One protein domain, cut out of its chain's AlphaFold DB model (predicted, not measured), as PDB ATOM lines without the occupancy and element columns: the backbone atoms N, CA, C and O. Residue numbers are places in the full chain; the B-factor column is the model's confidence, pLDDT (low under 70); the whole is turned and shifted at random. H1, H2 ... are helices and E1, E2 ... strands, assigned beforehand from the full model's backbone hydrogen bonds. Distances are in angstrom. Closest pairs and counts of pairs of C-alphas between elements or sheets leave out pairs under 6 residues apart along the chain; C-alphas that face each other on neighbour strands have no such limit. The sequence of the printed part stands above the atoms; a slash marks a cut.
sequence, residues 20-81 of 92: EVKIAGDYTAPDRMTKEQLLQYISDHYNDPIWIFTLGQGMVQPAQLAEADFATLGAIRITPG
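What this domain is: This is residues 20 to 81 of the 92 residues of an uncharacterized protein of marine metagenome (UniProt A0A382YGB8). Picture a small sheet of four strands as a wall, with one face bare and the helices gathered on its other side: H1 and H2 side by side, running opposite ways, and short H3 near one end of the strands. The long link from E1 to H1 leads from an edge of the wall to the helix side. The printed part has 62 residues, with three named helices and four named strands in the order E1 H1 E2 E3 H2 H3 E4; the sheet is mixed, in the order E1 E4 E2 E3, and the class is mixed, helices and strands. The whole is compact, with a radius of gyration of the C-alphas of 10.4 A, and spans 25 by 21 by 19 A.

Where its parts are: Find C-alpha 20 at (-17.389, 26.163, 51.721); there E1 begins, residues 20 to 23. Its neighbour E4, residues 76 to 80, is 12.8 A long and ends at C-alpha 80, (-27.240, 28.718, 38.387). Next across the sheet come E2, residues 50 to 54, 13.2 A long, and E3, residues 58 to 60. Look for H1 from C-alpha 35 at (-12.750, 34.655, 47.325) to residue 45, 15.3 A on. H2 is residues 62 to 67, 9.0 A long, and H3 residues 70 to 73.

How they stand to each other: Start at the inner strands E4 and E2, antiparallel at 163 degrees, with N 53 and O 77 2.8 A apart, within hydrogen-bond range. Edge strand E1 is parallel to E4 at 13 degrees, with N 78 and O 22 at 2.8 A. On the other side of E2, edge strand E3 forms a hairpin with it, antiparallel at 136 degrees, with N 60 and O 52 at 2.8 A. E1 and E3 are apart. E3, H2, H3 and E4 make a split strand-helix-strand unit, two strands running the same way with E2 between them; its crossover is right-handed. H2 is on the sheet at a height of 9.6 A, only just over E2 and E3, with 3 C-alphas on each, and along the strands, at 6 degrees to E2 on the local plane. H1 only grazes the sheet, with residues 38 to 45; H3 grazes it with residues 70 to 73. H1 and H2 touch, closest at the C-alphas of Leu 39 and Ala 66, 7.2 A apart, with a shallow tilt of 15 degrees, opposite ways. In H1 and H2 every O i to N i+4 pair is within hydrogen-bond range; H3 is too short for such a pair, and its one O i to N i+3 pair is not within range.

The domain as a whole: Look to Asn 47 and Ala 71 for the two C-alphas farthest apart, 26.6 A. The printed part has no cut. The link from E1 to H1 is long, with 11 residues; the other links are tight. The mean pLDDT of the printed part is 84.4, and residues 48 to 49 and 81 are under 70.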
ATOM      1  N   GLU A  20     -16.663  27.278  52.330       91.25
ATOM      2  CA  GLU A  20     -17.389  26.163  51.721       91.25
ATOM      3  C   GLU A  20     -18.296  26.702  50.610       91.25
ATOM      4  O   GLU A  20     -19.078  27.626  50.846       91.25
ATOM      5  N   VAL A  21     -18.186  26.132  49.413       90.38
ATOM      6  CA  VAL A  21     -18.966  26.500  48.233       90.38
ATOM      7  C   VAL A  21     -19.697  25.267  47.726       90.38
ATOM      8  O   VAL A  21     -19.084  24.257  47.403       90.38
ATOM      9  N   LYS A  22     -21.023  25.360  47.625       90.38
ATOM     10  CA  LYS A  22     -21.877  24.316  47.051       90.38
ATOM     11  C   LYS A  22     -22.570  24.827  45.807       90.38
ATOM     12  O   LYS A  22     -23.325  25.796  45.872       90.38
ATOM     13  N   ILE A  23     -22.359  24.151  44.687       87.88
ATOM     14  CA  ILE A  23     -22.945  24.530  43.406       87.88
ATOM     15  C   ILE A  23     -24.078  23.565  43.071       87.88
ATOM     16  O   ILE A  23     -23.906  22.349  43.041       87.88
ATOM     17  N   ALA A  24     -25.278  24.096  42.854       84.44
ATOM     18  CA  ALA A  24     -26.419  23.271  42.489       84.44
ATOM     19  C   ALA A  24     -26.238  22.719  41.067       84.44
ATOM     20  O   ALA A  24     -26.161  23.482  40.108       84.44
ATOM     21  N   GLY A  25     -26.208  21.391  40.941       79.00
ATOM     22  CA  GLY A  25     -26.085  20.706  39.652       79.00
ATOM     23  C   GLY A  25     -24.649  20.499  39.166       79.00
ATOM     24  O   GLY A  25     -24.464  19.717  38.240       79.00
ATOM     25  N   ASP A  26     -23.651  21.108  39.816       80.06
ATOM     26  CA  ASP A  26     -22.235  20.845  39.549       80.06
ATOM     27  C   ASP A  26     -21.570  20.209  40.774       80.06
ATOM     28  O   ASP A  26     -21.327  20.860  41.789       80.06
ATOM     29  N   TYR A  27     -21.303  18.907  40.673       77.62
ATOM     30  CA  TYR A  27     -20.638  18.115  41.714       77.62
ATOM     31  C   TYR A  27     -19.136  17.943  41.447       77.62
ATOM     32  O   TYR A  27     -18.477  17.157  42.125       77.62
ATOM     33  N   THR A  28     -18.614  18.610  40.414       81.31
ATOM     34  CA  THR A  28     -17.197  18.542  40.027       81.31
ATOM     35  C   THR A  28     -16.407  19.742  40.534       81.31
ATOM     36  O   THR A  28     -15.185  19.665  40.668       81.31
ATOM     37  N   ALA A  29     -17.104  20.835  40.850       79.62
ATOM     38  CA  ALA A  29     -16.543  22.006  41.486       79.62
ATOM     39  C   ALA A  29     -15.970  21.671  42.875       79.62
ATOM     40  O   ALA A  29     -16.549  20.874  43.615       79.62
ATOM     41  N   PRO A  30     -14.844  22.291  43.263       83.94
ATOM     42  CA  PRO A  30     -14.268  22.083  44.581       83.94
ATOM     43  C   PRO A  30     -15.182  22.638  45.682       83.94
ATOM     44  O   PRO A  30     -15.617  23.787  45.615       83.94
ATOM     45  N   ASP A  31     -15.385  21.854  46.744       86.88
ATOM     46  CA  ASP A  31     -16.216  22.232  47.896       86.88
ATOM     47  C   ASP A  31     -15.673  23.427  48.693       86.88
ATOM     48  O   ASP A  31     -16.383  23.984  49.528       86.88
ATOM     49  N   ARG A  32     -14.402  23.812  48.508       89.25
ATOM     50  CA  ARG A  32     -13.786  24.958  49.193       89.25
ATOM     51  C   ARG A  32     -12.978  25.806  48.223       89.25
ATOM     52  O   ARG A  32     -12.127  25.285  47.505       89.25
ATOM     53  N   MET A  33     -13.213  27.114  48.252       89.06
ATOM     54  CA  MET A  33     -12.544  28.091  47.388       89.06
ATOM     55  C   MET A  33     -12.142  29.332  48.190       89.06
ATOM     56  O   MET A  33     -12.791  29.672  49.184       89.06
ATOM     57  N   THR A  34     -11.091  30.030  47.761       88.94
ATOM     58  CA  THR A  34     -10.866  31.422  48.183       88.94
ATOM     59  C   THR A  34     -11.850  32.360  47.480       88.94
ATOM     60  O   THR A  34     -12.511  31.990  46.505       88.94
ATOM     61  N   LYS A  35     -11.935  33.607  47.952       85.31
ATOM     62  CA  LYS A  35     -12.750  34.655  47.325       85.31
ATOM     63  C   LYS A  35     -12.406  34.861  45.853       85.31
ATOM     64  O   LYS A  35     -13.298  34.887  45.013       85.31
ATOM     65  N   GLU A  36     -11.119  34.969  45.543       85.94
ATOM     66  CA  GLU A  36     -10.648  35.164  44.171       85.94
ATOM     67  C   GLU A  36     -10.981  33.961  43.290       85.94
ATOM     68  O   GLU A  36     -11.501  34.140  42.191       85.94
ATOM     69  N   GLN A  37     -10.764  32.737  43.789       88.81
ATOM     70  CA  GLN A  37     -11.125  31.518  43.063       88.81
ATOM     71  C   GLN A  37     -12.623  31.454  42.767       88.81
ATOM     72  O   GLN A  37     -13.000  31.102  41.655       88.81
ATOM     73  N   LEU A  38     -13.471  31.822  43.730       87.44
ATOM     74  CA  LEU A  38     -14.921  31.816  43.565       87.44
ATOM     75  C   LEU A  38     -15.395  32.854  42.539       87.44
ATOM     76  O   LEU A  38     -16.228  32.540  41.695       87.44
ATOM     77  N   LEU A  39     -14.863  34.079  42.588       87.31
ATOM     78  CA  LEU A  39     -15.208  35.137  41.630       87.31
ATOM     79  C   LEU A  39     -14.730  34.802  40.212       87.31
ATOM     80  O   LEU A  39     -15.455  35.049  39.246       87.31
ATOM     81  N   GLN A  40     -13.536  34.217  40.092       88.06
ATOM     82  CA  GLN A  40     -13.010  33.713  38.822       88.06
ATOM     83  C   GLN A  40     -13.868  32.565  38.296       88.06
ATOM     84  O   GLN A  40     -14.298  32.617  37.151       88.06
ATOM     85  N   TYR A  41     -14.198  31.585  39.142       87.75
ATOM     86  CA  TYR A  41     -15.078  30.477  38.775       87.75
ATOM     87  C   TYR A  41     -16.434  30.996  38.286       87.75
ATOM     88  O   TYR A  41     -16.922  30.581  37.242       87.75
ATOM     89  N   ILE A  42     -17.027  31.950  39.007       85.56
ATOM     90  CA  ILE A  42     -18.286  32.569  38.601       85.56
ATOM     91  C   ILE A  42     -18.167  33.222  37.223       85.56
ATOM     92  O   ILE A  42     -19.033  33.002  36.386       85.56
ATOM     93  N   SER A  43     -17.103  33.990  36.994       85.31
ATOM     94  CA  SER A  43     -16.899  34.711  35.734       85.31
ATOM     95  C   SER A  43     -16.605  33.782  34.550       85.31
ATOM     96  O   SER A  43     -16.998  34.093  33.430       85.31
ATOM     97  N   ASP A  44     -15.918  32.659  34.779       86.12
ATOM     98  CA  ASP A  44     -15.549  31.692  33.735       86.12
ATOM     99  C   ASP A  44     -16.728  30.776  33.364       86.12
ATOM    100  O   ASP A  44     -16.970  30.488  32.191       86.12
ATOM    101  N   HIS A  45     -17.512  30.361  34.365       81.75
ATOM    102  CA  HIS A  45     -18.562  29.355  34.197       81.75
ATOM    103  C   HIS A  45     -19.975  29.928  34.032       81.75
ATOM    104  O   HIS A  45     -20.852  29.230  33.512       81.75
ATOM    105  N   TYR A  46     -20.232  31.173  34.443       79.69
ATOM    106  CA  TYR A  46     -21.570  31.758  34.409       79.69
ATOM    107  C   TYR A  46     -21.589  33.147  33.774       79.69
ATOM    108  O   TYR A  46     -20.809  34.019  34.131       79.69
ATOM    109  N   ASN A  47     -22.535  33.363  32.855       71.06
ATOM    110  CA  ASN A  47     -22.680  34.639  32.148       71.06
ATOM    111  C   ASN A  47     -23.879  35.479  32.622       71.06
ATOM    112  O   ASN A  47     -23.723  36.686  32.686       71.06
ATOM    113  N   ASP A  48     -25.035  34.870  32.935       67.94
ATOM    114  CA  ASP A  48     -26.178  35.394  33.724       67.94
ATOM    115  C   ASP A  48     -27.413  34.482  33.491       67.94
ATOM    116  O   ASP A  48     -27.483  33.841  32.436       67.94
ATOM    117  N   PRO A  49     -28.428  34.437  34.384       68.19
ATOM    118  CA  PRO A  49     -28.431  34.874  35.779       68.19
ATOM    119  C   PRO A  49     -28.032  33.742  36.745       68.19
ATOM    120  O   PRO A  49     -28.474  32.595  36.619       68.19
ATOM    121  N   ILE A  50     -27.237  34.084  37.762       83.00
ATOM    122  CA  ILE A  50     -26.873  33.183  38.866       83.00
ATOM    123  C   ILE A  50     -27.345  33.720  40.204       83.00
ATOM    124  O   ILE A  50     -27.325  34.923  40.458       83.00
ATOM    125  N   TRP A  51     -27.767  32.817  41.079       86.75
ATOM    126  CA  TRP A  51     -28.205  33.166  42.422       86.75
ATOM    127  C   TRP A  51     -27.185  32.666  43.428       86.75
ATOM    128  O   TRP A  51     -26.944  31.465  43.546       86.75
ATOM    129  N   ILE A  52     -26.584  33.596  44.160       88.50
ATOM    130  CA  ILE A  52     -25.592  33.294  45.184       88.50
ATOM    131  C   ILE A  52     -26.266  33.494  46.534       88.50
ATOM    132  O   ILE A  52     -26.769  34.573  46.836       88.50
ATOM    133  N   PHE A  53     -26.280  32.449  47.346       90.19
ATOM    134  CA  PHE A  53     -26.796  32.475  48.706       90.19
ATOM    135  C   PHE A  53     -25.649  32.287  49.681       90.19
ATOM    136  O   PHE A  53     -24.802  31.421  49.484       90.19
ATOM    137  N   THR A  54     -25.638  33.061  50.753       90.31
ATOM    138  CA  THR A  54     -24.678  32.926  51.843       90.31
ATOM    139  C   THR A  54     -25.429  32.663  53.137       90.31
ATOM    140  O   THR A  54     -26.542  33.157  53.339       90.31
ATOM    141  N   LEU A  55     -24.845  31.852  54.017       85.31
ATOM    142  CA  LEU A  55     -25.484  31.492  55.282       85.31
ATOM    143  C   LEU A  55     -25.663  32.714  56.201       85.31
ATOM    144  O   LEU A  55     -26.650  32.791  56.926       85.31
ATOM    145  N   GLY A  56     -24.719  33.660  56.161       80.44
ATOM    146  CA  GLY A  56     -24.713  34.840  57.029       80.44
ATOM    147  C   GLY A  56     -25.516  36.040  56.520       80.44
ATOM    148  O   GLY A  56     -25.996  36.825  57.333       80.44
ATOM    149  N   GLN A  57     -25.675  36.206  55.199       80.81
ATOM    150  CA  GLN A  57     -26.287  37.413  54.612       80.81
ATOM    151  C   GLN A  57     -27.463  37.132  53.660       80.81
ATOM    152  O   GLN A  57     -28.127  38.073  53.227       80.81
ATOM    153  N   GLY A  58     -27.770  35.869  53.355       86.06
ATOM    154  CA  GLY A  58     -28.852  35.512  52.437       86.06
ATOM    155  C   GLY A  58     -28.439  35.639  50.970       86.06
ATOM    156  O   GLY A  58     -27.321  35.286  50.603       86.06
ATOM    157  N   MET A  59     -29.353  36.078  50.103       87.06
ATOM    158  CA  MET A  59     -29.067  36.209  48.671       87.06
ATOM    159  C   MET A  59     -28.205  37.447  48.401       87.06
ATOM    160  O   MET A  59     -28.570  38.556  48.788       87.06
ATOM    161  N   VAL A  60     -27.091  37.262  47.697       87.38
ATOM    162  CA  VAL A  60     -26.150  38.323  47.324       87.38
ATOM    163  C   VAL A  60     -25.885  38.295  45.821       87.38
ATOM    164  O   VAL A  60     -25.985  37.255  45.173       87.38
ATOM    165  N   GLN A  61     -25.556  39.447  45.247       84.44
ATOM    166  CA  GLN A  61     -25.086  39.542  43.863       84.44
ATOM    167  C   GLN A  61     -23.569  39.288  43.774       84.44
ATOM    168  O   GLN A  61     -22.870  39.509  44.764       84.44
ATOM    169  N   PRO A  62     -23.019  38.899  42.607       82.62
ATOM    170  CA  PRO A  62     -21.575  38.701  42.434       82.62
ATOM    171  C   PRO A  62     -20.741  39.928  42.835       82.62
ATOM    172  O   PRO A  62     -19.716  39.795  43.498       82.62
ATOM    173  N   ALA A  63     -21.226  41.133  42.518       83.62
ATOM    174  CA  ALA A  63     -20.596  42.384  42.941       83.62
ATOM    175  C   ALA A  63     -20.579  42.538  44.475       83.62
ATOM    176  O   ALA A  63     -19.553  42.873  45.054       83.62
ATOM    177  N   GLN A  64     -21.684  42.202  45.148       86.50
ATOM    178  CA  GLN A  64     -21.757  42.245  46.612       86.50
ATOM    179  C   GLN A  64     -20.878  41.170  47.257       86.50
ATOM    180  O   GLN A  64     -20.280  41.409  48.301       86.50
ATOM    181  N   LEU A  65     -20.755  39.999  46.628       84.81
ATOM    182  CA  LEU A  65     -19.841  38.949  47.063       84.81
ATOM    183  C   LEU A  65     -18.375  39.414  46.985       84.81
ATOM    184  O   LEU A  65     -17.575  39.096  47.867       84.81
ATOM    185  N   ALA A  66     -18.025  40.206  45.968       85.81
ATOM    186  CA  ALA A  66     -16.693  40.787  45.824       85.81
ATOM    187  C   ALA A  66     -16.358  41.831  46.903       85.81
ATOM    188  O   ALA A  66     -15.184  42.030  47.207       85.81
ATOM    189  N   GLU A  67     -17.350  42.435  47.550       86.69
ATOM    190  CA  GLU A  67     -17.150  43.376  48.664       86.69
ATOM    191  C   GLU A  67     -17.365  42.728  50.039       86.69
ATOM    192  O   GLU A  67     -16.898  43.245  51.051       86.69
ATOM    193  N   ALA A  68     -18.014  41.565  50.087       85.00
ATOM    194  CA  ALA A  68     -18.353  40.892  51.329       85.00
ATOM    195  C   ALA A  68     -17.138  40.301  52.064       85.00
ATOM    196  O   ALA A  68     -16.120  39.919  51.465       85.00
ATOM    197  N   ASP A  69     -17.297  40.195  53.385       83.94
ATOM    198  CA  ASP A  69     -16.327  39.604  54.297       83.94
ATOM    199  C   ASP A  69     -16.584  38.101  54.468       83.94
ATOM    200  O   ASP A  69     -17.570  37.675  55.072       83.94
ATOM    201  N   PHE A  70     -15.672  37.279  53.950       79.81
ATOM    202  CA  PHE A  70     -15.835  35.824  53.908       79.81
ATOM    203  C   PHE A  70     -15.799  35.170  55.296       79.81
ATOM    204  O   PHE A  70     -16.304  34.057  55.440       79.81
ATOM    205  N   ALA A  71     -15.274  35.848  56.322       79.94
ATOM    206  CA  ALA A  71     -15.349  35.342  57.689       79.94
ATOM    207  C   ALA A  71     -16.785  35.419  58.244       79.94
ATOM    208  O   ALA A  71     -17.156  34.606  59.090       79.94
ATOM    209  N   THR A  72     -17.608  36.344  57.736       81.94
ATOM    210  CA  THR A  72     -19.017  36.513  58.142       81.94
ATOM    211  C   THR A  72     -20.031  35.808  57.237       81.94
ATOM    212  O   THR A  72     -21.135  35.498  57.683       81.94
ATOM    213  N   LEU A  73     -19.673  35.513  55.983       82.94
ATOM    214  CA  LEU A  73     -20.582  34.887  55.012       82.94
ATOM    215  C   LEU A  73     -20.987  33.448  55.364       82.94
ATOM    216  O   LEU A  73     -22.071  33.002  54.973       82.94
ATOM    217  N   GLY A  74     -20.147  32.722  56.103       85.44
ATOM    218  CA  GLY A  74     -20.408  31.335  56.482       85.44
ATOM    219  C   GLY A  74     -20.152  30.371  55.328       85.44
ATOM    220  O   GLY A  74     -19.014  30.222  54.924       85.44
ATOM    221  N   ALA A  75     -21.178  29.685  54.825       89.44
ATOM    222  CA  ALA A  75     -21.086  28.841  53.631       89.44
ATOM    223  C   ALA A  75     -21.802  29.514  52.456       89.44
ATOM    224  O   ALA A  75     -22.807  30.204  52.660       89.44
ATOM    225  N   ILE A  76     -21.311  29.294  51.238       91.12
ATOM    226  CA  ILE A  76     -21.881  29.839  50.007       91.12
ATOM    227  C   ILE A  76     -22.548  28.724  49.211       91.12
ATOM    228  O   ILE A  76     -21.998  27.641  49.020       91.12
ATOM    229  N   ARG A  77     -23.738  29.009  48.691       90.06
ATOM    230  CA  ARG A  77     -24.452  28.169  47.743       90.06
ATOM    231  C   ARG A  77     -24.698  28.939  46.455       90.06
ATOM    232  O   ARG A  77     -25.412  29.936  46.462       90.06
ATOM    233  N   ILE A  78     -24.159  28.442  45.351       88.75
ATOM    234  CA  ILE A  78     -24.445  28.961  44.015       88.75
ATOM    235  C   ILE A  78     -25.562  28.122  43.412       88.75
ATOM    236  O   ILE A  78     -25.504  26.894  43.380       88.75
ATOM    237  N   THR A  79     -26.593  28.797  42.928       86.81
ATOM    238  CA  THR A  79     -27.660  28.201  42.138       86.81
ATOM    239  C   THR A  79     -27.620  28.875  40.774       86.81
ATOM    240  O   THR A  79     -28.096  30.008  40.659       86.81
ATOM    241  N   PRO A  80     -27.024  28.244  39.745       79.25
ATOM    242  CA  PRO A  80     -27.240  28.718  38.387       79.25
ATOM    243  C   PRO A  80     -28.743  28.755  38.128       79.25
ATOM    244  O   PRO A  80     -29.467  27.900  38.647       79.25
ATOM    245  N   GLY A  81     -29.222  29.759  37.390       69.50
ATOM    246  CA  GLY A  81     -30.639  29.890  37.085       69.50
ATOM    247  C   GLY A  81     -31.178  28.599  36.476       69.50
ATOM    248  O   GLY A  81     -31.024  28.349  35.285       69.50
TER     249      GLY A  81